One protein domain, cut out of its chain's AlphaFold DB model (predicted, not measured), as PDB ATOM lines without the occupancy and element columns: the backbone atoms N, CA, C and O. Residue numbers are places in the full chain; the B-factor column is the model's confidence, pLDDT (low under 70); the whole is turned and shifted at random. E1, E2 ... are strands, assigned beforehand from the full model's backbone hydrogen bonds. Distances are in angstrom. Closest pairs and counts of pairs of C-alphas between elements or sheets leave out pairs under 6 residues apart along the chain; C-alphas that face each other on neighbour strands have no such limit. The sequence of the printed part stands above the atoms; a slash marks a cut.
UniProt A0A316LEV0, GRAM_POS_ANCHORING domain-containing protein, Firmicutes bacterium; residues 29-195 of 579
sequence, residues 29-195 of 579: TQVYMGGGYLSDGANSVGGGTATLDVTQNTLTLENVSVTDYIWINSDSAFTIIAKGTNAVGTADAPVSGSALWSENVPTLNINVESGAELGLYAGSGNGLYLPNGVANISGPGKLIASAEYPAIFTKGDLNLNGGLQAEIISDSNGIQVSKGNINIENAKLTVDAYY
ATOM      1  N   THR A  29     190.924 170.984 347.910       92.75
ATOM      2  CA  THR A  29     192.119 170.977 348.750       92.75
ATOM      3  C   THR A  29     193.252 171.717 348.050       92.75
ATOM      4  O   THR A  29     193.586 171.424 346.900       92.75
ATOM      5  N   GLN A  30     193.838 172.689 348.739       96.56
ATOM      6  CA  GLN A  30     194.916 173.523 348.224       96.56
ATOM      7  C   GLN A  30     196.072 173.547 349.214       96.56
ATOM      8  O   GLN A  30     195.879 173.716 350.417       96.56
ATOM      9  N   VAL A  31     197.282 173.428 348.673       98.19
ATOM     10  CA  VAL A  31     198.525 173.614 349.417       98.19
ATOM     11  C   VAL A  31     199.380 174.627 348.673       98.19
ATOM     12  O   VAL A  31     199.573 174.506 347.461       98.19
ATOM     13  N   TYR A  32     199.884 175.620 349.397       97.75
ATOM     14  CA  TYR A  32     200.853 176.591 348.899       97.75
ATOM     15  C   TYR A  32     202.163 176.430 349.669       97.75
ATOM     16  O   TYR A  32     202.144 176.407 350.900       97.75
ATOM     17  N   MET A  33     203.277 176.310 348.944       96.44
ATOM     18  CA  MET A  33     204.635 176.313 349.496       96.44
ATOM     19  C   MET A  33     205.675 176.560 348.398       96.44
ATOM     20  O   MET A  33     205.452 176.218 347.234       96.44
ATOM     21  N   GLY A  34     206.837 177.114 348.747       91.12
ATOM     22  CA  GLY A  34     207.913 177.369 347.786       91.12
ATOM     23  C   GLY A  34     207.574 178.428 346.732       91.12
ATOM     24  O   GLY A  34     208.086 178.367 345.614       91.12
ATOM     25  N   GLY A  35     206.707 179.386 347.062       93.00
ATOM     26  CA  GLY A  35     206.315 180.494 346.193       93.00
ATOM     27  C   GLY A  35     205.147 180.200 345.246       93.00
ATOM     28  O   GLY A  35     204.886 181.008 344.352       93.00
ATOM     29  N   GLY A  36     204.445 179.072 345.400       96.00
ATOM     30  CA  GLY A  36     203.319 178.721 344.536       96.00
ATOM     31  C   GLY A  36     202.398 177.636 345.090       96.00
ATOM     32  O   GLY A  36     202.698 176.969 346.079       96.00
ATOM     33  N   TYR A  37     201.256 177.454 344.420       97.31
ATOM     34  CA  TYR A  37     200.348 176.340 344.684       97.31
ATOM     35  C   TYR A  37     200.910 175.040 344.113       97.31
ATOM     36  O   TYR A  37     201.365 175.009 342.965       97.31
ATOM     37  N   LEU A  38     200.834 173.968 344.895       98.12
ATOM     38  CA  LEU A  38     201.226 172.638 344.448       98.12
ATOM     39  C   LEU A  38     200.200 172.058 343.472       98.12
ATOM     40  O   LEU A  38     198.995 172.280 343.599       98.12
ATOM     41  N   SER A  39     200.690 171.277 342.513       96.88
ATOM     42  CA  SER A  39     199.849 170.400 341.696       96.88
ATOM     43  C   SER A  39     199.666 169.051 342.388       96.88
ATOM     44  O   SER A  39     200.523 168.636 343.167       96.88
ATOM     45  N   ASP A  40     198.575 168.351 342.073       97.81
ATOM     46  CA  ASP A  40     198.404 166.949 342.465       97.81
ATOM     47  C   ASP A  40     199.565 166.100 341.905       97.81
ATOM     48  O   ASP A  40     199.979 166.269 340.752       97.81
ATOM     49  N   GLY A  41     200.119 165.218 342.732       98.06
ATOM     50  CA  GLY A  41     201.352 164.479 342.475       98.06
ATOM     51  C   GLY A  41     202.620 165.146 343.026       98.06
ATOM     52  O   GLY A  41     202.599 165.904 343.996       98.06
ATOM     53  N   ALA A  42     203.769 164.789 342.444       98.38
ATOM     54  CA  ALA A  42     205.085 165.216 342.915       98.38
ATOM     55  C   ALA A  42     205.460 166.623 342.420       98.38
ATOM     56  O   ALA A  42     205.388 166.912 341.225       98.38
ATOM     57  N   ASN A  43     205.943 167.466 343.331       98.44
ATOM     58  CA  ASN A  43     206.403 168.827 343.067       98.44
ATOM     59  C   ASN A  43     207.850 168.979 343.558       98.44
ATOM     60  O   ASN A  43     208.164 168.636 344.698       98.44
ATOM     61  N   SER A  44     208.736 169.516 342.718       97.62
ATOM     62  CA  SER A  44     210.103 169.859 343.125       97.62
ATOM     63  C   SER A  44     210.108 171.198 343.858       97.62
ATOM     64  O   SER A  44     209.912 172.242 343.238       97.62
ATOM     65  N   VAL A  45     210.332 171.167 345.170       96.81
ATOM     66  CA  VAL A  45     210.239 172.341 346.048       96.81
ATOM     67  C   VAL A  45     211.396 172.324 347.036       96.81
ATOM     68  O   VAL A  45     211.683 171.292 347.636       96.81
ATOM     69  N   GLY A  46     212.074 173.462 347.211       95.31
ATOM     70  CA  GLY A  46     213.057 173.621 348.287       95.31
ATOM     71  C   GLY A  46     214.232 172.634 348.254       95.31
ATOM     72  O   GLY A  46     214.735 172.247 349.301       95.31
ATOM     73  N   GLY A  47     214.625 172.161 347.065       95.69
ATOM     74  CA  GLY A  47     215.670 171.141 346.888       95.69
ATOM     75  C   GLY A  47     215.212 169.689 347.085       95.69
ATOM     76  O   GLY A  47     215.959 168.779 346.731       95.69
ATOM     77  N   GLY A  48     213.989 169.474 347.572       97.88
ATOM     78  CA  GLY A  48     213.391 168.163 347.803       97.88
ATOM     79  C   GLY A  48     212.155 167.902 346.946       97.88
ATOM     80  O   GLY A  48     211.932 168.531 345.905       97.88
ATOM     81  N   THR A  49     211.339 166.954 347.408       98.62
ATOM     82  CA  THR A  49     210.069 166.587 346.771       98.62
ATOM     83  C   THR A  49     208.907 166.767 347.742       98.62
ATOM     84  O   THR A  49     208.885 166.164 348.811       98.62
ATOM     85  N   ALA A  50     207.916 167.562 347.340       98.69
ATOM     86  CA  ALA A  50     206.624 167.690 348.005       98.69
ATOM     87  C   ALA A  50     205.555 166.982 347.157       98.69
ATOM     88  O   ALA A  50     205.241 167.415 346.048       98.69
ATOM     89  N   THR A  51     205.013 165.869 347.649       98.75
ATOM     90  CA  THR A  51     203.980 165.093 346.945       98.75
ATOM     91  C   THR A  51     202.619 165.374 347.561       98.75
ATOM     92  O   THR A  51     202.370 164.960 348.693       98.75
ATOM     93  N   LEU A  52     201.756 166.075 346.826       98.69
ATOM     94  CA  LEU A  52     200.373 166.338 347.218       98.69
ATOM     95  C   LEU A  52     199.473 165.255 346.618       98.69
ATOM     96  O   LEU A  52     199.491 165.054 345.412       98.69
ATOM     97  N   ASP A  53     198.682 164.584 347.445       97.94
ATOM     98  CA  ASP A  53     197.578 163.724 347.018       97.94
ATOM     99  C   ASP A  53     196.268 164.398 347.432       97.94
ATOM    100  O   ASP A  53     195.880 164.384 348.606       97.94
ATOM    101  N   VAL A  54     195.600 165.025 346.463       95.56
ATOM    102  CA  VAL A  54     194.331 165.739 346.675       95.56
ATOM    103  C   VAL A  54     193.201 164.771 347.030       95.56
ATOM    104  O   VAL A  54     192.279 165.140 347.752       95.56
ATOM    105  N   THR A  55     193.264 163.520 346.566       93.69
ATOM    106  CA  THR A  55     192.219 162.518 346.837       93.69
ATOM    107  C   THR A  55     192.313 161.999 348.270       93.69
ATOM    108  O   THR A  55     191.288 161.749 348.904       93.69
ATOM    109  N   GLN A  56     193.531 161.823 348.782       95.75
ATOM    110  CA  GLN A  56     193.801 161.352 350.143       95.75
ATOM    111  C   GLN A  56     194.032 162.489 351.148       95.75
ATOM    112  O   GLN A  56     194.304 162.208 352.315       95.75
ATOM    113  N   ASN A  57     193.960 163.757 350.725       97.44
ATOM    114  CA  ASN A  57     194.278 164.929 351.550       97.44
ATOM    115  C   ASN A  57     195.616 164.781 352.287       97.44
ATOM    116  O   ASN A  57     195.704 164.960 353.503       97.44
ATOM    117  N   THR A  58     196.654 164.382 351.552       98.50
ATOM    118  CA  THR A  58     197.970 164.090 352.127       98.50
ATOM    119  C   THR A  58     199.067 164.880 351.423       98.50
ATOM    120  O   THR A  58     199.109 164.938 350.199       98.50
ATOM    121  N   LEU A  59     199.990 165.446 352.197       98.81
ATOM    122  CA  LEU A  59     201.231 166.056 351.730       98.81
ATOM    123  C   LEU A  59     202.420 165.260 352.271       98.81
ATOM    124  O   LEU A  59     202.668 165.253 353.473       98.81
ATOM    125  N   THR A  60     203.185 164.612 351.398       98.88
ATOM    126  CA  THR A  60     204.459 163.985 351.782       98.88
ATOM    127  C   THR A  60     205.616 164.923 351.459       98.88
ATOM    128  O   THR A  60     205.796 165.290 350.299       98.88
ATOM    129  N   LEU A  61     206.398 165.289 352.471       98.88
ATOM    130  CA  LEU A  61     207.607 166.097 352.354       98.88
ATOM    131  C   LEU A  61     208.832 165.187 352.436       98.88
ATOM    132  O   LEU A  61     208.969 164.429 353.395       98.88
ATOM    133  N   GLU A  62     209.716 165.258 351.444       98.75
ATOM    134  CA  GLU A  62     210.983 164.533 351.441       98.75
ATOM    135  C   GLU A  62     212.146 165.475 351.119       98.75
ATOM    136  O   GLU A  62     212.330 165.890 349.970       98.75
ATOM    137  N   ASN A  63     212.942 165.782 352.148       98.69
ATOM    138  CA  ASN A  63     214.109 166.666 352.083       98.69
ATOM    139  C   ASN A  63     213.804 168.084 351.559       98.69
ATOM    140  O   ASN A  63     214.565 168.635 350.761       98.69
ATOM    141  N   VAL A  64     212.660 168.653 351.947       98.56
ATOM    142  CA  VAL A  64     212.184 169.959 351.467       98.56
ATOM    143  C   VAL A  64     212.590 171.078 352.423       98.56
ATOM    144  O   VAL A  64     212.156 171.083 353.573       98.56
ATOM    145  N   SER A  65     213.326 172.075 351.925       98.00
ATOM    146  CA  SER A  65     213.681 173.285 352.679       98.00
ATOM    147  C   SER A  65     213.228 174.554 351.961       98.00
ATOM    148  O   SER A  65     213.719 174.875 350.878       98.00
ATOM    149  N   VAL A  66     212.302 175.299 352.561       97.88
ATOM    150  CA  VAL A  66     211.725 176.521 351.977       97.88
ATOM    151  C   VAL A  66     211.925 177.732 352.883       97.88
ATOM    152  O   VAL A  66     212.067 177.597 354.093       97.88
ATOM    153  N   THR A  67     211.932 178.928 352.296       96.38
ATOM    154  CA  THR A  67     212.088 180.206 353.019       96.38
ATOM    155  C   THR A  67     210.792 181.021 353.087       96.38
ATOM    156  O   THR A  67     210.828 182.174 353.506       96.38
ATOM    157  N   ASP A  68     209.676 180.472 352.600       93.75
ATOM    158  CA  ASP A  68     208.349 181.096 352.626       93.75
ATOM    159  C   ASP A  68     207.457 180.474 353.714       93.75
ATOM    160  O   ASP A  68     207.770 180.623 354.880       93.75
ATOM    161  N   TYR A  69     206.345 179.815 353.401       97.25
ATOM    162  CA  TYR A  69     205.489 179.165 354.392       97.25
ATOM    163  C   TYR A  69     204.765 177.981 353.761       97.25
ATOM    164  O   TYR A  69     204.671 177.869 352.538       97.25
ATOM    165  N   ILE A  70     204.210 177.114 354.603       98.44
ATOM    166  CA  ILE A  70     203.241 176.102 354.195       98.44
ATOM    167  C   ILE A  70     201.853 176.606 354.577       98.44
ATOM    168  O   ILE A  70     201.558 176.811 355.756       98.44
ATOM    169  N   TRP A  71     200.991 176.786 353.580       98.25
ATOM    170  CA  TRP A  71     199.572 177.070 353.786       98.25
ATOM    171  C   TRP A  71     198.712 175.927 353.274       98.25
ATOM    172  O   TRP A  71     198.937 175.426 352.170       98.25
ATOM    173  N   ILE A  72     197.718 175.536 354.073       98.19
ATOM    174  CA  ILE A  72     196.819 174.420 353.776       98.19
ATOM    175  C   ILE A  72     195.365 174.868 353.900       98.19
ATOM    176  O   ILE A  72     194.922 175.360 354.941       98.19
ATOM    177  N   ASN A  73     194.593 174.599 352.856       96.06
ATOM    178  CA  ASN A  73     193.147 174.727 352.863       96.06
ATOM    179  C   ASN A  73     192.511 173.392 352.471       96.06
ATOM    180  O   ASN A  73     192.765 172.871 351.389       96.06
ATOM    181  N   SER A  74     191.699 172.838 353.365       94.69
ATOM    182  CA  SER A  74     190.921 171.613 353.169       94.69
ATOM    183  C   SER A  74     189.720 171.682 354.103       94.69
ATOM    184  O   SER A  74     189.881 172.079 355.252       94.69
ATOM    185  N   ASP A  75     188.534 171.299 353.638       93.00
ATOM    186  CA  ASP A  75     187.325 171.172 354.471       93.00
ATOM    187  C   ASP A  75     187.237 169.820 355.206       93.00
ATOM    188  O   ASP A  75     186.303 169.549 355.963       93.00
ATOM    189  N   SER A  76     188.238 168.972 354.977       94.44
ATOM    190  CA  SER A  76     188.374 167.614 355.483       94.44
ATOM    191  C   SER A  76     189.691 167.463 356.246       94.44
ATOM    192  O   SER A  76     190.594 168.295 356.120       94.44
ATOM    193  N   ALA A  77     189.825 166.389 357.027       97.12
ATOM    194  CA  ALA A  77     191.089 166.072 357.687       97.12
ATOM    195  C   ALA A  77     192.241 166.018 356.668       97.12
ATOM    196  O   ALA A  77     192.076 165.471 355.575       97.12
ATOM    197  N   PHE A  78     193.390 166.582 357.035       98.50
ATOM    198  CA  PHE A  78     194.562 166.679 356.171       98.50
ATOM    199  C   PHE A  78     195.789 166.116 356.888       98.50
ATOM    200  O   PHE A  78     195.951 166.312 358.092       98.50
ATOM    201  N   THR A  79     196.649 165.410 356.159       98.81
ATOM    202  CA  THR A  79     197.822 164.734 356.724       98.81
ATOM    203  C   THR A  79     199.108 165.236 356.083       98.81
ATOM    204  O   THR A  79     199.223 165.284 354.866       98.81
ATOM    205  N   ILE A  80     200.107 165.555 356.896       98.88
ATOM    206  CA  ILE A  80     201.486 165.773 356.469       98.88
ATOM    207  C   ILE A  80     202.315 164.566 356.897       98.88
ATOM    208  O   ILE A  80     202.236 164.132 358.044       98.88
ATOM    209  N   ILE A  81     203.133 164.044 355.990       98.94
ATOM    210  CA  ILE A  81     204.118 162.996 356.267       98.94
ATOM    211  C   ILE A  81     205.500 163.584 355.994       98.94
ATOM    212  O   ILE A  81     205.797 163.937 354.854       98.94
ATOM    213  N   ALA A  82     206.344 163.692 357.016       98.88
ATOM    214  CA  ALA A  82     207.707 164.195 356.888       98.88
ATOM    215  C   ALA A  82     208.708 163.034 356.808       98.88
ATOM    216  O   ALA A  82     208.753 162.174 357.690       98.88
ATOM    217  N   LYS A  83     209.524 163.046 355.750       98.81
ATOM    218  CA  LYS A  83     210.615 162.105 355.470       98.81
ATOM    219  C   LYS A  83     211.921 162.859 355.263       98.81
ATOM    220  O   LYS A  83     211.935 163.917 354.633       98.81
ATOM    221  N   GLY A  84     213.029 162.306 355.748       98.69
ATOM    222  CA  GLY A  84     214.315 163.006 355.705       98.69
ATOM    223  C   GLY A  84     214.267 164.342 356.456       98.69
ATOM    224  O   GLY A  84     213.499 164.488 357.404       98.69
ATOM    225  N   THR A  85     215.075 165.317 356.046       98.62
ATOM    226  CA  THR A  85     215.192 166.607 356.750       98.62
ATOM    227  C   THR A  85     214.384 167.687 356.045       98.62
ATOM    228  O   THR A  85     214.740 168.097 354.942       98.62
ATOM    229  N   ASN A  86     213.314 168.165 356.676       98.81
ATOM    230  CA  ASN A  86     212.439 169.197 356.125       98.81
ATOM    231  C   ASN A  86     212.471 170.450 356.998       98.81
ATOM    232  O   ASN A  86     212.480 170.350 358.225       98.81
ATOM    233  N   ALA A  87     212.440 171.622 356.372       98.56
ATOM    234  CA  ALA A  87     212.470 172.893 357.080       98.56
ATOM    235  C   ALA A  87     211.629 173.971 356.385       98.56
ATOM    236  O   ALA A  87     211.652 174.126 355.162       98.56
ATOM    237  N   VAL A  88     210.923 174.757 357.191       98.69
ATOM    238  CA  VAL A  88     210.295 176.015 356.792       98.69
ATOM    239  C   VAL A  88     210.980 177.127 357.576       98.69
ATOM    240  O   VAL A  88     210.773 177.264 358.780       98.69
ATOM    241  N   GLY A  89     211.847 177.873 356.895       97.94
ATOM    242  CA  GLY A  89     212.810 178.769 357.530       97.94
ATOM    243  C   GLY A  89     213.951 178.021 358.222       97.94
ATOM    244  O   GLY A  89     214.096 176.805 358.112       97.94
ATOM    245  N   THR A  90     214.782 178.778 358.932       97.75
ATOM    246  CA  THR A  90     215.864 178.269 359.790       97.75
ATOM    247  C   THR A  90     215.985 179.143 361.037       97.75
ATOM    248  O   THR A  90     215.419 180.232 361.065       97.75
ATOM    249  N   ALA A  91     216.760 178.718 362.037       95.56
ATOM    250  CA  ALA A  91     217.026 179.539 363.221       95.56
ATOM    251  C   ALA A  91     217.656 180.908 362.877       95.56
ATOM    252  O   ALA A  91     217.268 181.921 363.446       95.56
ATOM    253  N   ASP A  92     218.577 180.951 361.906       96.62
ATOM    254  CA  ASP A  92     219.261 182.190 361.493       96.62
ATOM    255  C   ASP A  92     218.450 183.030 360.490       96.62
ATOM    256  O   ASP A  92     218.738 184.207 360.264       96.62
ATOM    257  N   ALA A  93     217.459 182.421 359.841       97.31
ATOM    258  CA  ALA A  93     216.606 183.057 358.844       97.31
ATOM    259  C   ALA A  93     215.182 182.489 358.948       97.31
ATOM    260  O   ALA A  93     214.779 181.674 358.104       97.31
ATOM    261  N   PRO A  94     214.435 182.857 360.004       97.88
ATOM    262  CA  PRO A  94     213.065 182.413 360.174       97.88
ATOM    263  C   PRO A  94     212.155 183.129 359.172       97.88
ATOM    264  O   PRO A  94     212.488 184.190 358.632       97.88
ATOM    265  N   VAL A  95     210.995 182.546 358.898       97.19
ATOM    266  CA  VAL A  95     210.069 183.094 357.901       97.19
ATOM    267  C   VAL A  95     209.281 184.266 358.476       97.19
ATOM    268  O   VAL A  95     209.071 184.355 359.686       97.19
ATOM    269  N   SER A  96     208.818 185.178 357.618       94.81
ATOM    270  CA  SER A  96     207.893 186.231 358.048       94.81
ATOM    271  C   SER A  96     206.466 185.678 358.088       94.81
ATOM    272  O   SER A  96     205.980 185.135 357.097       94.81
ATOM    273  N   GLY A  97     205.794 185.834 359.227       94.69
ATOM    274  CA  GLY A  97     204.503 185.209 359.517       94.69
ATOM    275  C   GLY A  97     204.654 183.797 360.082       94.69
ATOM    276  O   GLY A  97     205.714 183.440 360.589       94.69
ATOM    277  N   SER A  98     203.576 183.010 360.038       97.88
ATOM    278  CA  SER A  98     203.590 181.638 360.551       97.88
ATOM    279  C   SER A  98     204.218 180.667 359.548       97.88
ATOM    280  O   SER A  98     203.881 180.705 358.365       97.88
ATOM    281  N   ALA A  99     205.087 179.768 360.022       98.56
ATOM    282  CA  ALA A  99     205.793 178.809 359.168       98.56
ATOM    283  C   ALA A  99     204.839 177.775 358.559       98.56
ATOM    284  O   ALA A  99     204.864 177.526 357.352       98.56
ATOM    285  N   LEU A 100     203.942 177.222 359.371       98.62
ATOM    286  CA  LEU A 100     202.858 176.367 358.909       98.62
ATOM    287  C   LEU A 100     201.532 176.900 359.424       98.62
ATOM    288  O   LEU A 100     201.354 177.061 360.631       98.62
ATOM    289  N   TRP A 101     200.577 177.128 358.530       97.31
ATOM    290  CA  TRP A 101     199.231 177.507 358.936       97.31
ATOM    291  C   TRP A 101     198.150 176.902 358.053       97.31
ATOM    292  O   TRP A 101     198.381 176.516 356.906       97.31
ATOM    293  N   SER A 102     196.943 176.810 358.604       95.19
ATOM    294  CA  SER A 102     195.788 176.304 357.868       95.19
ATOM    295  C   SER A 102     194.564 177.192 358.039       95.19
ATOM    296  O   SER A 102     194.476 177.944 359.008       95.19
ATOM    297  N   GLU A 103     193.615 177.093 357.110       91.12
ATOM    298  CA  GLU A 103     192.386 177.889 357.156       91.12
ATOM    299  C   GLU A 103     191.171 177.065 357.608       91.12
ATOM    300  O   GLU A 103     190.631 177.305 358.688       91.12
ATOM    301  N   ASN A 104     190.760 176.064 356.823       93.19
ATOM    302  CA  ASN A 104     189.511 175.318 357.049       93.19
ATOM    303  C   ASN A 104     189.702 173.892 357.592       93.19
ATOM    304  O   ASN A 104     188.728 173.153 357.701       93.19
ATOM    305  N   VAL A 105     190.934 173.506 357.943       95.88
ATOM    306  CA  VAL A 105     191.285 172.118 358.277       95.88
ATOM    307  C   VAL A 105     190.695 171.718 359.640       95.88
ATOM    308  O   VAL A 105     191.143 172.229 360.664       95.88
ATOM    309  N   PRO A 106     189.724 170.784 359.712       95.94
ATOM    310  CA  PRO A 106     189.134 170.366 360.986       95.94
ATOM    311  C   PRO A 106     190.072 169.478 361.817       95.94
ATOM    312  O   PRO A 106     189.960 169.411 363.042       95.94
ATOM    313  N   THR A 107     190.991 168.766 361.164       98.12
ATOM    314  CA  THR A 107     192.005 167.934 361.818       98.12
ATOM    315  C   THR A 107     193.265 167.921 360.969       98.12
ATOM    316  O   THR A 107     193.219 167.490 359.816       98.12
ATOM    317  N   LEU A 108     194.373 168.386 361.537       98.75
ATOM    318  CA  LEU A 108     195.687 168.335 360.910       98.75
ATOM    319  C   LEU A 108     196.508 167.227 361.568       98.75
ATOM    320  O   LEU A 108     196.863 167.322 362.742       98.75
ATOM    321  N   ASN A 109     196.821 166.185 360.806       98.81
ATOM    322  CA  ASN A 109     197.739 165.138 361.234       98.81
ATOM    323  C   ASN A 109     199.137 165.447 360.696       98.81
ATOM    324  O   ASN A 109     199.290 165.756 359.518       98.81
ATOM    325  N   ILE A 110     200.162 165.326 361.526       98.88
ATOM    326  CA  ILE A 110     201.566 165.439 361.141       98.88
ATOM    327  C   ILE A 110     202.260 164.170 361.629       98.88
ATOM    328  O   ILE A 110     202.290 163.891 362.826       98.88
ATOM    329  N   ASN A 111     202.795 163.379 360.708       98.81
ATOM    330  CA  ASN A 111     203.583 162.191 361.013       98.81
ATOM    331  C   ASN A 111     205.044 162.452 360.644       98.81
ATOM    332  O   ASN A 111     205.362 162.615 359.464       98.81
ATOM    333  N   VAL A 112     205.923 162.492 361.641       98.88
ATOM    334  CA  VAL A 112     207.369 162.624 361.448       98.88
ATOM    335  C   VAL A 112     207.985 161.230 361.532       98.88
ATOM    336  O   VAL A 112     208.080 160.635 362.607       98.88
ATOM    337  N   GLU A 113     208.362 160.676 360.378       98.75
ATOM    338  CA  GLU A 113     208.852 159.298 360.298       98.75
ATOM    339  C   GLU A 113     210.180 159.098 361.047       98.75
ATOM    340  O   GLU A 113     210.895 160.035 361.405       98.75
ATOM    341  N   SER A 114     210.535 157.835 361.289       98.50
ATOM    342  CA  SER A 114     211.794 157.496 361.953       98.50
ATOM    343  C   SER A 114     212.999 158.060 361.199       98.50
ATOM    344  O   SER A 114     213.164 157.824 360.004       98.50
ATOM    345  N   GLY A 115     213.843 158.809 361.915       98.25
ATOM    346  CA  GLY A 115     215.012 159.481 361.346       98.25
ATOM    347  C   GLY A 115     214.697 160.740 360.529       98.25
ATOM    348  O   GLY A 115     215.626 161.332 359.986       98.25
ATOM    349  N   ALA A 116     213.428 161.148 360.436       98.88
ATOM    350  CA  ALA A 116     213.029 162.393 359.795       98.88
ATOM    351  C   ALA A 116     213.021 163.570 360.783       98.88
ATOM    352  O   ALA A 116     212.877 163.391 361.996       98.88
ATOM    353  N   GLU A 117     213.140 164.776 360.235       98.88
ATOM    354  CA  GLU A 117     213.026 166.046 360.948       98.88
ATOM    355  C   GLU A 117     212.057 166.975 360.206       98.88
ATOM    356  O   GLU A 117     212.060 167.033 358.970       98.88
ATOM    357  N   LEU A 118     211.232 167.696 360.963       98.94
ATOM    358  CA  LEU A 118     210.414 168.806 360.486       98.94
ATOM    359  C   LEU A 118     210.686 170.037 361.357       98.94
ATOM    360  O   LEU A 118     210.260 170.087 362.510       98.94
ATOM    361  N   GLY A 119     211.386 171.022 360.799       98.81
ATOM    362  CA  GLY A 119     211.646 172.308 361.443       98.81
ATOM    363  C   GLY A 119     210.696 173.406 360.966       98.81
ATOM    364  O   GLY A 119     210.535 173.613 359.764       98.81
ATOM    365  N   LEU A 120     210.083 174.122 361.905       98.88
ATOM    366  CA  LEU A 120     209.154 175.228 361.676       98.88
ATOM    367  C   LEU A 120     209.687 176.481 362.388       98.88
ATOM    368  O   LEU A 120     209.610 176.569 363.613       98.88
ATOM    369  N   TYR A 121     210.231 177.436 361.632       98.81
ATOM    370  CA  TYR A 121     210.910 178.620 362.170       98.81
ATOM    371  C   TYR A 121     210.208 179.906 361.723       98.81
ATOM    372  O   TYR A 121     210.206 180.226 360.533       98.81
ATOM    373  N   ALA A 122     209.639 180.659 362.664       98.25
ATOM    374  CA  ALA A 122     208.805 181.832 362.392       98.25
ATOM    375  C   ALA A 122     209.281 183.079 363.158       98.25
ATOM    376  O   ALA A 122     209.336 183.092 364.379       98.25
ATOM    377  N   GLY A 123     209.589 184.162 362.447       96.06
ATOM    378  CA  GLY A 123     210.131 185.393 363.035       96.06
ATOM    379  C   GLY A 123     209.084 186.470 363.302       96.06
ATOM    380  O   GLY A 123     209.421 187.540 363.770       96.06
ATOM    381  N   SER A 124     207.819 186.259 362.930       94.56
ATOM    382  CA  SER A 124     206.749 187.232 363.206       94.56
ATOM    383  C   SER A 124     205.360 186.580 363.248       94.56
ATOM    384  O   SER A 124     204.362 187.198 362.875       94.56
ATOM    385  N   GLY A 125     205.315 185.297 363.614       96.31
ATOM    386  CA  GLY A 125     204.130 184.442 363.683       96.31
ATOM    387  C   GLY A 125     204.468 183.130 364.393       96.31
ATOM    388  O   GLY A 125     205.514 183.034 365.025       96.31
ATOM    389  N   ASN A 126     203.595 182.128 364.311       98.56
ATOM    390  CA  ASN A 126     203.777 180.841 364.994       98.56
ATOM    391  C   ASN A 126     204.587 179.859 364.132       98.56
ATOM    392  O   ASN A 126     204.499 179.888 362.905       98.56
ATOM    393  N   GLY A 127     205.283 178.901 364.743       98.50
ATOM    394  CA  GLY A 127     205.811 177.752 363.997       98.50
ATOM    395  C   GLY A 127     204.665 176.951 363.365       98.50
ATOM    396  O   GLY A 127     204.642 176.719 362.157       98.50
ATOM    397  N   LEU A 128     203.656 176.623 364.175       98.69
ATOM    398  CA  LEU A 128     202.391 176.025 363.749       98.69
ATOM    399  C   LEU A 128     201.213 176.898 364.192       98.69
ATOM    400  O   LEU A 128     201.020 177.114 365.386       98.69
ATOM    401  N   TYR A 129     200.394 177.356 363.245       98.50
ATOM    402  CA  TYR A 129     199.165 178.105 363.504       98.50
ATOM    403  C   TYR A 129     197.937 177.365 362.969       98.50
ATOM    404  O   TYR A 129     197.668 177.335 361.766       98.50
ATOM    405  N   LEU A 130     197.159 176.786 363.881       97.62
ATOM    406  CA  LEU A 130     195.922 176.077 363.577       97.62
ATOM    407  C   LEU A 130     194.719 176.826 364.189       97.62
ATOM    408  O   LEU A 130     194.298 176.526 365.310       97.62
ATOM    409  N   PRO A 131     194.144 177.815 363.476       94.38
ATOM    410  CA  PRO A 131     193.051 178.644 363.989       94.38
ATOM    411  C   PRO A 131     191.724 177.894 364.123       94.38
ATOM    412  O   PRO A 131     190.795 178.406 364.748       94.38
ATOM    413  N   ASN A 132     191.615 176.697 363.546       89.75
ATOM    414  CA  ASN A 132     190.430 175.850 363.567       89.75
ATOM    415  C   ASN A 132     190.850 174.387 363.713       89.75
ATOM    416  O   ASN A 132     191.837 173.982 363.120       89.75
ATOM    417  N   GLY A 133     190.079 173.589 364.451       94.19
ATOM    418  CA  GLY A 133     190.292 172.142 364.506       94.19
ATOM    419  C   GLY A 133     191.360 171.669 365.493       94.19
ATOM    420  O   GLY A 133     191.801 172.413 366.368       94.19
ATOM    421  N   VAL A 134     191.704 170.389 365.353       97.94
ATOM    422  CA  VAL A 134     192.595 169.608 366.229       97.94
ATOM    423  C   VAL A 134     193.916 169.322 365.514       97.94
ATOM    424  O   VAL A 134     193.911 169.034 364.314       97.94
ATOM    425  N   ALA A 135     195.033 169.342 366.238       98.69
ATOM    426  CA  ALA A 135     196.333 168.906 365.734       98.69
ATOM    427  C   ALA A 135     196.739 167.559 366.346       98.69
ATOM    428  O   ALA A 135     196.765 167.403 367.565       98.69
ATOM    429  N   ASN A 136     197.132 166.608 365.500       98.81
ATOM    430  CA  ASN A 136     197.730 165.339 365.910       98.81
ATOM    431  C   ASN A 136     199.147 165.254 365.346       98.81
ATOM    432  O   ASN A 136     199.312 165.073 364.143       98.81
ATOM    433  N   ILE A 137     200.166 165.360 366.192       98.88
ATOM    434  CA  ILE A 137     201.568 165.248 365.790       98.88
ATOM    435  C   ILE A 137     202.137 163.955 366.366       98.88
ATOM    436  O   ILE A 137     202.056 163.695 367.564       98.88
ATOM    437  N   SER A 138     202.684 163.117 365.496       98.62
ATOM    438  CA  SER A 138     203.043 161.740 365.816       98.62
ATOM    439  C   SER A 138     204.304 161.278 365.094       98.62
ATOM    440  O   SER A 138     204.795 161.955 364.189       98.62
ATOM    441  N   GLY A 139     204.786 160.096 365.474       98.12
ATOM    442  CA  GLY A 139     205.905 159.409 364.834       98.12
ATOM    443  C   GLY A 139     207.237 159.661 365.549       98.12
ATOM    444  O   GLY A 139     207.388 160.684 366.204       98.12
ATOM    445  N   PRO A 140     208.215 158.741 365.455       98.44
ATOM    446  CA  PRO A 140     209.427 158.770 366.279       98.44
ATOM    447  C   PRO A 140     210.496 159.780 365.820       98.44
ATOM    448  O   PRO A 140     211.608 159.799 366.361       98.44
ATOM    449  N   GLY A 141     210.206 160.559 364.777       98.81
ATOM    450  CA  GLY A 141     211.091 161.597 364.265       98.81
ATOM    451  C   GLY A 141     211.132 162.850 365.140       98.81
ATOM    452  O   GLY A 141     210.602 162.888 366.254       98.81
ATOM    453  N   LYS A 142     211.804 163.882 364.625       98.94
ATOM    454  CA  LYS A 142     212.043 165.140 365.333       98.94
ATOM    455  C   LYS A 142     211.164 166.276 364.802       98.94
ATOM    456  O   LYS A 142     211.192 166.576 363.612       98.94
ATOM    457  N   LEU A 143     210.427 166.941 365.686       98.94
ATOM    458  CA  LEU A 143     209.770 168.221 365.414       98.94
ATOM    459  C   LEU A 143     210.569 169.343 366.080       98.94
ATOM    460  O   LEU A 143     210.881 169.247 367.265       98.94
ATOM    461  N   ILE A 144     210.832 170.421 365.348       98.94
ATOM    462  CA  ILE A 144     211.308 171.685 365.917       98.94
ATOM    463  C   ILE A 144     210.274 172.760 365.594       98.94
ATOM    464  O   ILE A 144     209.924 172.935 364.428       98.94
ATOM    465  N   ALA A 145     209.803 173.493 366.598       98.88
ATOM    466  CA  ALA A 145     209.004 174.700 366.398       98.88
ATOM    467  C   ALA A 145     209.650 175.858 367.160       98.88
ATOM    468  O   ALA A 145     209.773 175.803 368.381       98.88
ATOM    469  N   SER A 146     210.073 176.892 366.438       98.69
ATOM    470  CA  SER A 146     210.729 178.072 367.000       98.69
ATOM    471  C   SER A 146     210.032 179.336 366.517       98.69
ATOM    472  O   SER A 146     209.846 179.501 365.307       98.69
ATOM    473  N   ALA A 147     209.606 180.198 367.443       98.19
ATOM    474  CA  ALA A 147     208.828 181.380 367.094       98.19
ATOM    475  C   ALA A 147     208.952 182.555 368.077       98.19
ATOM    476  O   ALA A 147     209.157 182.354 369.266       98.19
ATOM    477  N   GLU A 148     208.725 183.783 367.599       96.25
ATOM    478  CA  GLU A 148     208.531 184.951 368.486       96.25
ATOM    479  C   GLU A 148     207.137 184.961 369.155       96.25
ATOM    480  O   GLU A 148     206.932 185.500 370.240       96.25
ATOM    481  N   TYR A 149     206.146 184.364 368.487       97.06
ATOM    482  CA  TYR A 149     204.787 184.129 368.993       97.06
ATOM    483  C   TYR A 149     204.702 182.728 369.591       97.06
ATOM    484  O   TYR A 149     205.704 182.015 369.559       97.06
ATOM    485  N   PRO A 150     203.527 182.265 370.069       98.44
ATOM    486  CA  PRO A 150     203.463 180.895 370.519       98.44
ATOM    487  C   PRO A 150     203.954 179.918 369.454       98.44
ATOM    488  O   PRO A 150     203.450 179.930 368.332       98.44
ATOM    489  N   ALA A 151     204.958 179.100 369.762       98.81
ATOM    490  CA  ALA A 151     205.589 178.260 368.744       98.81
ATOM    491  C   ALA A 151     204.597 177.269 368.133       98.81
ATOM    492  O   ALA A 151     204.614 177.042 366.919       98.81
ATOM    493  N   ILE A 152     203.666 176.768 368.943       98.88
ATOM    494  CA  ILE A 152     202.494 176.035 368.472       98.88
ATOM    495  C   ILE A 152     201.233 176.695 369.019       98.88
ATOM    496  O   ILE A 152     201.051 176.807 370.228       98.88
ATOM    497  N   PHE A 153     200.328 177.067 368.120       98.62
ATOM    498  CA  PHE A 153     198.982 177.507 368.448       98.62
ATOM    499  C   PHE A 153     197.953 176.578 367.813       98.62
ATOM    500  O   PHE A 153     197.976 176.336 366.602       98.62
ATOM    501  N   THR A 154     196.995 176.123 368.616       98.00
ATOM    502  CA  THR A 154     195.820 175.393 368.134       98.00
ATOM    503  C   THR A 154     194.555 175.890 368.832       98.00
ATOM    504  O   THR A 154     194.567 176.302 369.997       98.00
ATOM    505  N   LYS A 155     193.430 175.890 368.113       94.69
ATOM    506  CA  LYS A 155     192.136 176.221 368.716       94.69
ATOM    507  C   LYS A 155     191.522 175.031 369.449       94.69
ATOM    508  O   LYS A 155     191.020 175.227 370.549       94.69
ATOM    509  N   GLY A 156     191.501 173.851 368.836       96.38
ATOM    510  CA  GLY A 156     191.079 172.600 369.472       96.38
ATOM    511  C   GLY A 156     192.260 171.859 370.092       96.38
ATOM    512  O   GLY A 156     193.309 172.450 370.302       96.38
ATOM    513  N   ASP A 157     192.081 170.573 370.379       98.44
ATOM    514  CA  ASP A 157     193.102 169.750 371.031       98.44
ATOM    515  C   ASP A 157     194.440 169.720 370.267       98.44
ATOM    516  O   ASP A 157     194.482 169.732 369.031       98.44
ATOM    517  N   LEU A 158     195.529 169.594 371.024       98.81
ATOM    518  CA  LEU A 158     196.853 169.233 370.531       98.81
ATOM    519  C   LEU A 158     197.267 167.890 371.132       98.81
ATOM    520  O   LEU A 158     197.391 167.755 372.348       98.81
ATOM    521  N   ASN A 159     197.549 166.921 370.268       98.88
ATOM    522  CA  ASN A 159     198.008 165.592 370.651       98.88
ATOM    523  C   ASN A 159     199.437 165.372 370.141       98.88
ATOM    524  O   ASN A 159     199.662 165.417 368.933       98.88
ATOM    525  N   LEU A 160     200.385 165.105 371.041       98.88
ATOM    526  CA  LEU A 160     201.774 164.742 370.740       98.88
ATOM    527  C   LEU A 160     202.004 163.279 371.132       98.88
ATOM    528  O   LEU A 160     201.847 162.941 372.307       98.88
ATOM    529  N   ASN A 161     202.342 162.401 370.180       98.56
ATOM    530  CA  ASN A 161     202.464 160.969 370.474       98.56
ATOM    531  C   ASN A 161     203.430 160.170 369.582       98.56
ATOM    532  O   ASN A 161     204.152 160.712 368.751       98.56
ATOM    533  N   GLY A 162     203.454 158.845 369.754       97.56
ATOM    534  CA  GLY A 162     204.069 157.924 368.789       97.56
ATOM    535  C   GLY A 162     205.601 157.917 368.787       97.56
ATOM    536  O   GLY A 162     206.204 157.643 367.751       97.56
ATOM    537  N   GLY A 163     206.228 158.209 369.927       98.31
ATOM    538  CA  GLY A 163     207.681 158.292 370.087       98.31
ATOM    539  C   GLY A 163     208.285 159.637 369.682       98.31
ATOM    540  O   GLY A 163     209.509 159.733 369.600       98.31
ATOM    541  N   LEU A 164     207.453 160.644 369.402       98.88
ATOM    542  CA  LEU A 164     207.874 161.954 368.903       98.88
ATOM    543  C   LEU A 164     208.911 162.616 369.803       98.88
ATOM    544  O   LEU A 164     208.783 162.611 371.025       98.88
ATOM    545  N   GLN A 165     209.908 163.233 369.173       98.88
ATOM    546  CA  GLN A 165     210.884 164.099 369.825       98.88
ATOM    547  C   GLN A 165     210.602 165.547 369.414       98.88
ATOM    548  O   GLN A 165     210.923 165.944 368.297       98.88
ATOM    549  N   ALA A 166     209.978 166.328 370.290       98.88
ATOM    550  CA  ALA A 166     209.598 167.712 370.023       98.88
ATOM    551  C   ALA A 166     210.479 168.695 370.807       98.88
ATOM    552  O   ALA A 166     210.612 168.588 372.026       98.88
ATOM    553  N   GLU A 167     211.050 169.668 370.099       98.88
ATOM    554  CA  GLU A 167     211.800 170.799 370.651       98.88
ATOM    555  C   GLU A 167     211.070 172.099 370.306       98.88
ATOM    556  O   GLU A 167     210.908 172.445 369.134       98.88
ATOM    557  N   ILE A 168     210.601 172.801 371.333       98.94
ATOM    558  CA  ILE A 168     209.768 173.994 371.205       98.94
ATOM    559  C   ILE A 168     210.503 175.172 371.838       98.94
ATOM    560  O   ILE A 168     210.906 175.091 372.996       98.94
ATOM    561  N   ILE A 169     210.685 176.250 371.081       98.81
ATOM    562  CA  ILE A 169     211.391 177.461 371.516       98.81
ATOM    563  C   ILE A 169     210.498 178.660 371.212       98.81
ATOM    564  O   ILE A 169     210.040 178.805 370.078       98.81
ATOM    565  N   SER A 170     210.229 179.509 372.196       98.50
ATOM    566  CA  SER A 170     209.289 180.613 372.020       98.50
ATOM    567  C   SER A 170     209.644 181.847 372.845       98.50
ATOM    568  O   SER A 170     209.766 181.756 374.062       98.50
ATOM    569  N   ASP A 171     209.654 183.025 372.217       97.50
ATOM    570  CA  ASP A 171     209.723 184.312 372.941       97.50
ATOM    571  C   ASP A 171     208.358 184.722 373.541       97.50
ATOM    572  O   ASP A 171     208.210 185.767 374.172       97.50
ATOM    573  N   SER A 172     207.339 183.878 373.359       97.31
ATOM    574  CA  SER A 172     206.012 183.966 373.971       97.31
ATOM    575  C   SER A 172     205.669 182.664 374.729       97.31
ATOM    576  O   SER A 172     206.551 182.051 375.326       97.31
ATOM    577  N   ASN A 173     204.420 182.184 374.696       98.31
ATOM    578  CA  ASN A 173     204.049 180.859 375.217       98.31
ATOM    579  C   ASN A 173     204.628 179.726 374.351       98.31
ATOM    580  O   ASN A 173     204.521 179.790 373.141       98.31
ATOM    581  N   GLY A 174     205.154 178.637 374.904       98.75
ATOM    582  CA  GLY A 174     205.664 177.528 374.079       98.75
ATOM    583  C   GLY A 174     204.569 176.886 373.218       98.75
ATOM    584  O   GLY A 174     204.606 176.906 371.985       98.75
ATOM    585  N   ILE A 175     203.560 176.335 373.888       98.88
ATOM    586  CA  ILE A 175     202.373 175.729 373.284       98.88
ATOM    587  C   ILE A 175     201.136 176.434 373.828       98.88
ATOM    588  O   ILE A 175     200.971 176.550 375.040       98.88
ATOM    589  N   GLN A 176     200.235 176.844 372.938       98.56
ATOM    590  CA  GLN A 176     198.965 177.464 373.295       98.56
ATOM    591  C   GLN A 176     197.776 176.736 372.660       98.56
ATOM    592  O   GLN A 176     197.668 176.620 371.435       98.56
ATOM    593  N   VAL A 177     196.844 176.302 373.511       98.19
ATOM    594  CA  VAL A 177     195.566 175.692 373.129       98.19
ATOM    595  C   VAL A 177     194.413 176.536 373.662       98.19
ATOM    596  O   VAL A 177     194.350 176.824 374.855       98.19
ATOM    597  N   SER A 178     193.490 176.940 372.784       93.62
ATOM    598  CA  SER A 178     192.462 177.936 373.144       93.62
ATOM    599  C   SER A 178     191.146 177.346 373.659       93.62
ATOM    600  O   SER A 178     190.495 177.936 374.508       93.62
ATOM    601  N   LYS A 179     190.688 176.222 373.101       92.19
ATOM    602  CA  LYS A 179     189.381 175.594 373.395       92.19
ATOM    603  C   LYS A 179     189.471 174.066 373.386       92.19
ATOM    604  O   LYS A 179     188.548 173.389 372.934       92.19
ATOM    605  N   GLY A 180     190.603 173.536 373.825       94.94
ATOM    606  CA  GLY A 180     190.898 172.110 373.806       94.94
ATOM    607  C   GLY A 180     191.939 171.733 374.849       94.94
ATOM    608  O   GLY A 180     192.291 172.532 375.715       94.94
ATOM    609  N   ASN A 181     192.428 170.509 374.732       98.38
ATOM    610  CA  ASN A 181     193.371 169.891 375.651       98.38
ATOM    611  C   ASN A 181     194.771 169.789 375.043       98.38
ATOM    612  O   ASN A 181     194.926 169.705 373.823       98.38
ATOM    613  N   ILE A 182     195.783 169.728 375.905       98.88
ATOM    614  CA  ILE A 182     197.146 169.341 375.525       98.88
ATOM    615  C   ILE A 182     197.372 167.911 376.011       98.88
ATOM    616  O   ILE A 182     197.380 167.657 377.214       98.88
ATOM    617  N   ASN A 183     197.586 166.979 375.085       98.88
ATOM    618  CA  ASN A 183     197.845 165.576 375.397       98.88
ATOM    619  C   ASN A 183     199.237 165.180 374.901       98.88
ATOM    620  O   ASN A 183     199.530 165.272 373.708       98.88
ATOM    621  N   ILE A 184     200.084 164.716 375.813       98.94
ATOM    622  CA  ILE A 184     201.445 164.253 375.539       98.94
ATOM    623  C   ILE A 184     201.513 162.791 375.966       98.94
ATOM    624  O   ILE A 184     201.443 162.484 377.156       98.94
ATOM    625  N   GLU A 185     201.620 161.877 375.006       98.75
ATOM    626  CA  GLU A 185     201.576 160.442 375.280       98.75
ATOM    627  C   GLU A 185     202.661 159.686 374.521       98.75
ATOM    628  O   GLU A 185     202.673 159.667 373.292       98.75
ATOM    629  N   ASN A 186     203.540 158.991 375.245       98.69
ATOM    630  CA  ASN A 186     204.648 158.249 374.649       98.69
ATOM    631  C   ASN A 186     205.525 159.150 373.755       98.69
ATOM    632  O   ASN A 186     205.788 158.829 372.595       98.69
ATOM    633  N   ALA A 187     205.915 160.317 374.277       98.75
ATOM    634  CA  ALA A 187     206.700 161.324 373.565       98.75
ATOM    635  C   ALA A 187     207.801 161.928 374.455       98.75
ATOM    636  O   ALA A 187     207.764 161.857 375.686       98.75
ATOM    637  N   LYS A 188     208.789 162.551 373.811       98.94
ATOM    638  CA  LYS A 188     209.794 163.401 374.445       98.94
ATOM    639  C   LYS A 188     209.559 164.848 374.026       98.94
ATOM    640  O   LYS A 188     209.670 165.164 372.845       98.94
ATOM    641  N   LEU A 189     209.270 165.718 374.987       98.94
ATOM    642  CA  LEU A 189     208.998 167.134 374.763       98.94
ATOM    643  C   LEU A 189     209.971 167.999 375.566       98.94
ATOM    644  O   LEU A 189     210.061 167.864 376.784       98.94
ATOM    645  N   THR A 190     210.635 168.928 374.888       98.94
ATOM    646  CA  THR A 190     211.374 170.027 375.515       98.94
ATOM    647  C   THR A 190     210.744 171.345 375.092       98.94
ATOM    648  O   THR A 190     210.548 171.567 373.897       98.94
ATOM    649  N   VAL A 191     210.453 172.215 376.056       98.94
ATOM    650  CA  VAL A 191     209.936 173.563 375.820       98.94
ATOM    651  C   VAL A 191     210.814 174.579 376.544       98.94
ATOM    652  O   VAL A 191     211.041 174.449 377.748       98.94
ATOM    653  N   ASP A 192     211.268 175.583 375.806       98.81
ATOM    654  CA  ASP A 192     211.880 176.807 376.315       98.81
ATOM    655  C   ASP A 192     210.997 177.981 375.879       98.81
ATOM    656  O   ASP A 192     210.819 178.217 374.681       98.81
ATOM    657  N   ALA A 193     210.346 178.638 376.834       98.44
ATOM    658  CA  ALA A 193     209.354 179.671 376.563       98.44
ATOM    659  C   ALA A 193     209.590 180.903 377.433       98.44
ATOM    660  O   ALA A 193     209.934 180.785 378.603       98.44
ATOM    661  N   TYR A 194     209.329 182.099 376.918       97.12
ATOM    662  CA  TYR A 194     209.429 183.290 377.756       97.12
ATOM    663  C   TYR A 194     208.294 183.355 378.790       97.12
ATOM    664  O   TYR A 194     208.565 183.517 379.972       97.12
ATOM    665  N   TYR A 195     207.035 183.152 378.383       96.38
ATOM    666  CA  TYR A 195     205.880 183.233 379.291       96.38
ATOM    667  C   TYR A 195     205.506 181.869 379.881       96.38
ATOM    668  O   TYR A 195     206.079 181.458 380.886       96.38
TER     669      TYR A 195
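What this domain is: This is residues 29 to 195 of the 579 residues of the protein "GRAM_POS_ANCHORING domain-containing protein" of Firmicutes bacterium (UniProt A0A316LEV0). The chain is wound in stacked turns into a three-sided solenoid, a column of roughly triangular cross-section with one strand sheet along each side. From E5 on, each turn gives one strand to each sheet, E5 E6 E7, then E8 E9 E10, and so on to E17 E18 E19; this part is well ordered, with a wider loop at residues 89 to 99, while the end with E1 to E4 is wound differently and has two hairpins, E2 with E3 and E3 with E4. The printed part has 167 residues with 19 named strands, E1 to E19 in order, and no named helix. The sheets run E2 E3 E4 E6 E9 E12 E15 E18, mixed; E1 E5 E8 E11 E14 E17, mixed; and E7 E10 E13 E16 E19, parallel. The class is all strand, and the whole is compact, with a radius of gyration of the C-alphas of 14.1 A and spans of 40 by 33 by 28 A.

How they stand to each other: E1, residues 30 to 33, is an edge strand, antiparallel to E5, residues 70 to 73, with N 30 and O 73 2.9 A apart. E2, residues 41 to 45, and E3, residues 48 to 53, form a hairpin, with N 43 and O 50 2.8 A apart. E3 and E4, residues 58 to 62, form the next hairpin, with N 51 and O 60 2.8 A apart. E2, E3 and E4 are a meander, each strand the antiparallel neighbour of the one before. E6, residues 78 to 83, is parallel to E4, with N 81 and O 59 2.8 A apart. E7, residues 85 to 88, and E6 meet only through their link. The next turn holds E8, residues 100 to 102, E9, residues 107 to 112, and E10, residues 117 to 122. They are parallel to E5, E6 and E7 in turn, with N 101 and O 70 3.0 A apart, N 80 and O 109 2.8 A, and N 86 and O 117 2.8 A. The turns repeat with E11, residues 128 to 130, E12, residues 134 to 138, E13, residues 142 to 147, E14, residues 152 to 154, E15, residues 158 to 161, E16, residues 165 to 170, E17, residues 175 to 177, E18, residues 182 to 185, and E19, residues 188 to 193. The three sheets form a stack of sheets, face to face in turn. The best planes of the sheets of eight and six strands are 5 degrees apart where they face each other; those of the sheets of eight and five are 44 degrees apart. The closest C-alphas of E6 and E10 are those of Ala 82 and Leu 118, 6.4 A apart. The sheet of eight is twisted.

Where its parts are: E1 begins at C-alpha 30, (194.916, 173.523, 348.224). C-alpha 100, at (202.858, 176.367, 358.909), and C-alpha 128, at (202.391, 176.025, 363.749), face each other at 4.9 A. E6 and E16 each measure 16.7 A from first to last C-alpha, E13 16.6 A, and E3, E10 and E19 16.4 A. E19 ends at C-alpha 193, (209.354, 179.671, 376.563).

The domain as a whole: The two C-alphas farthest apart, those of Gly 41 and Tyr 195, are 41.6 A apart. The printed part has no cut. The link E7 to E8, 11 residues, is long; E1 to E2 and E4 to E5 are short, and the others are tight. The mean pLDDT of the printed part is 97.6, and no printed residue is under 70.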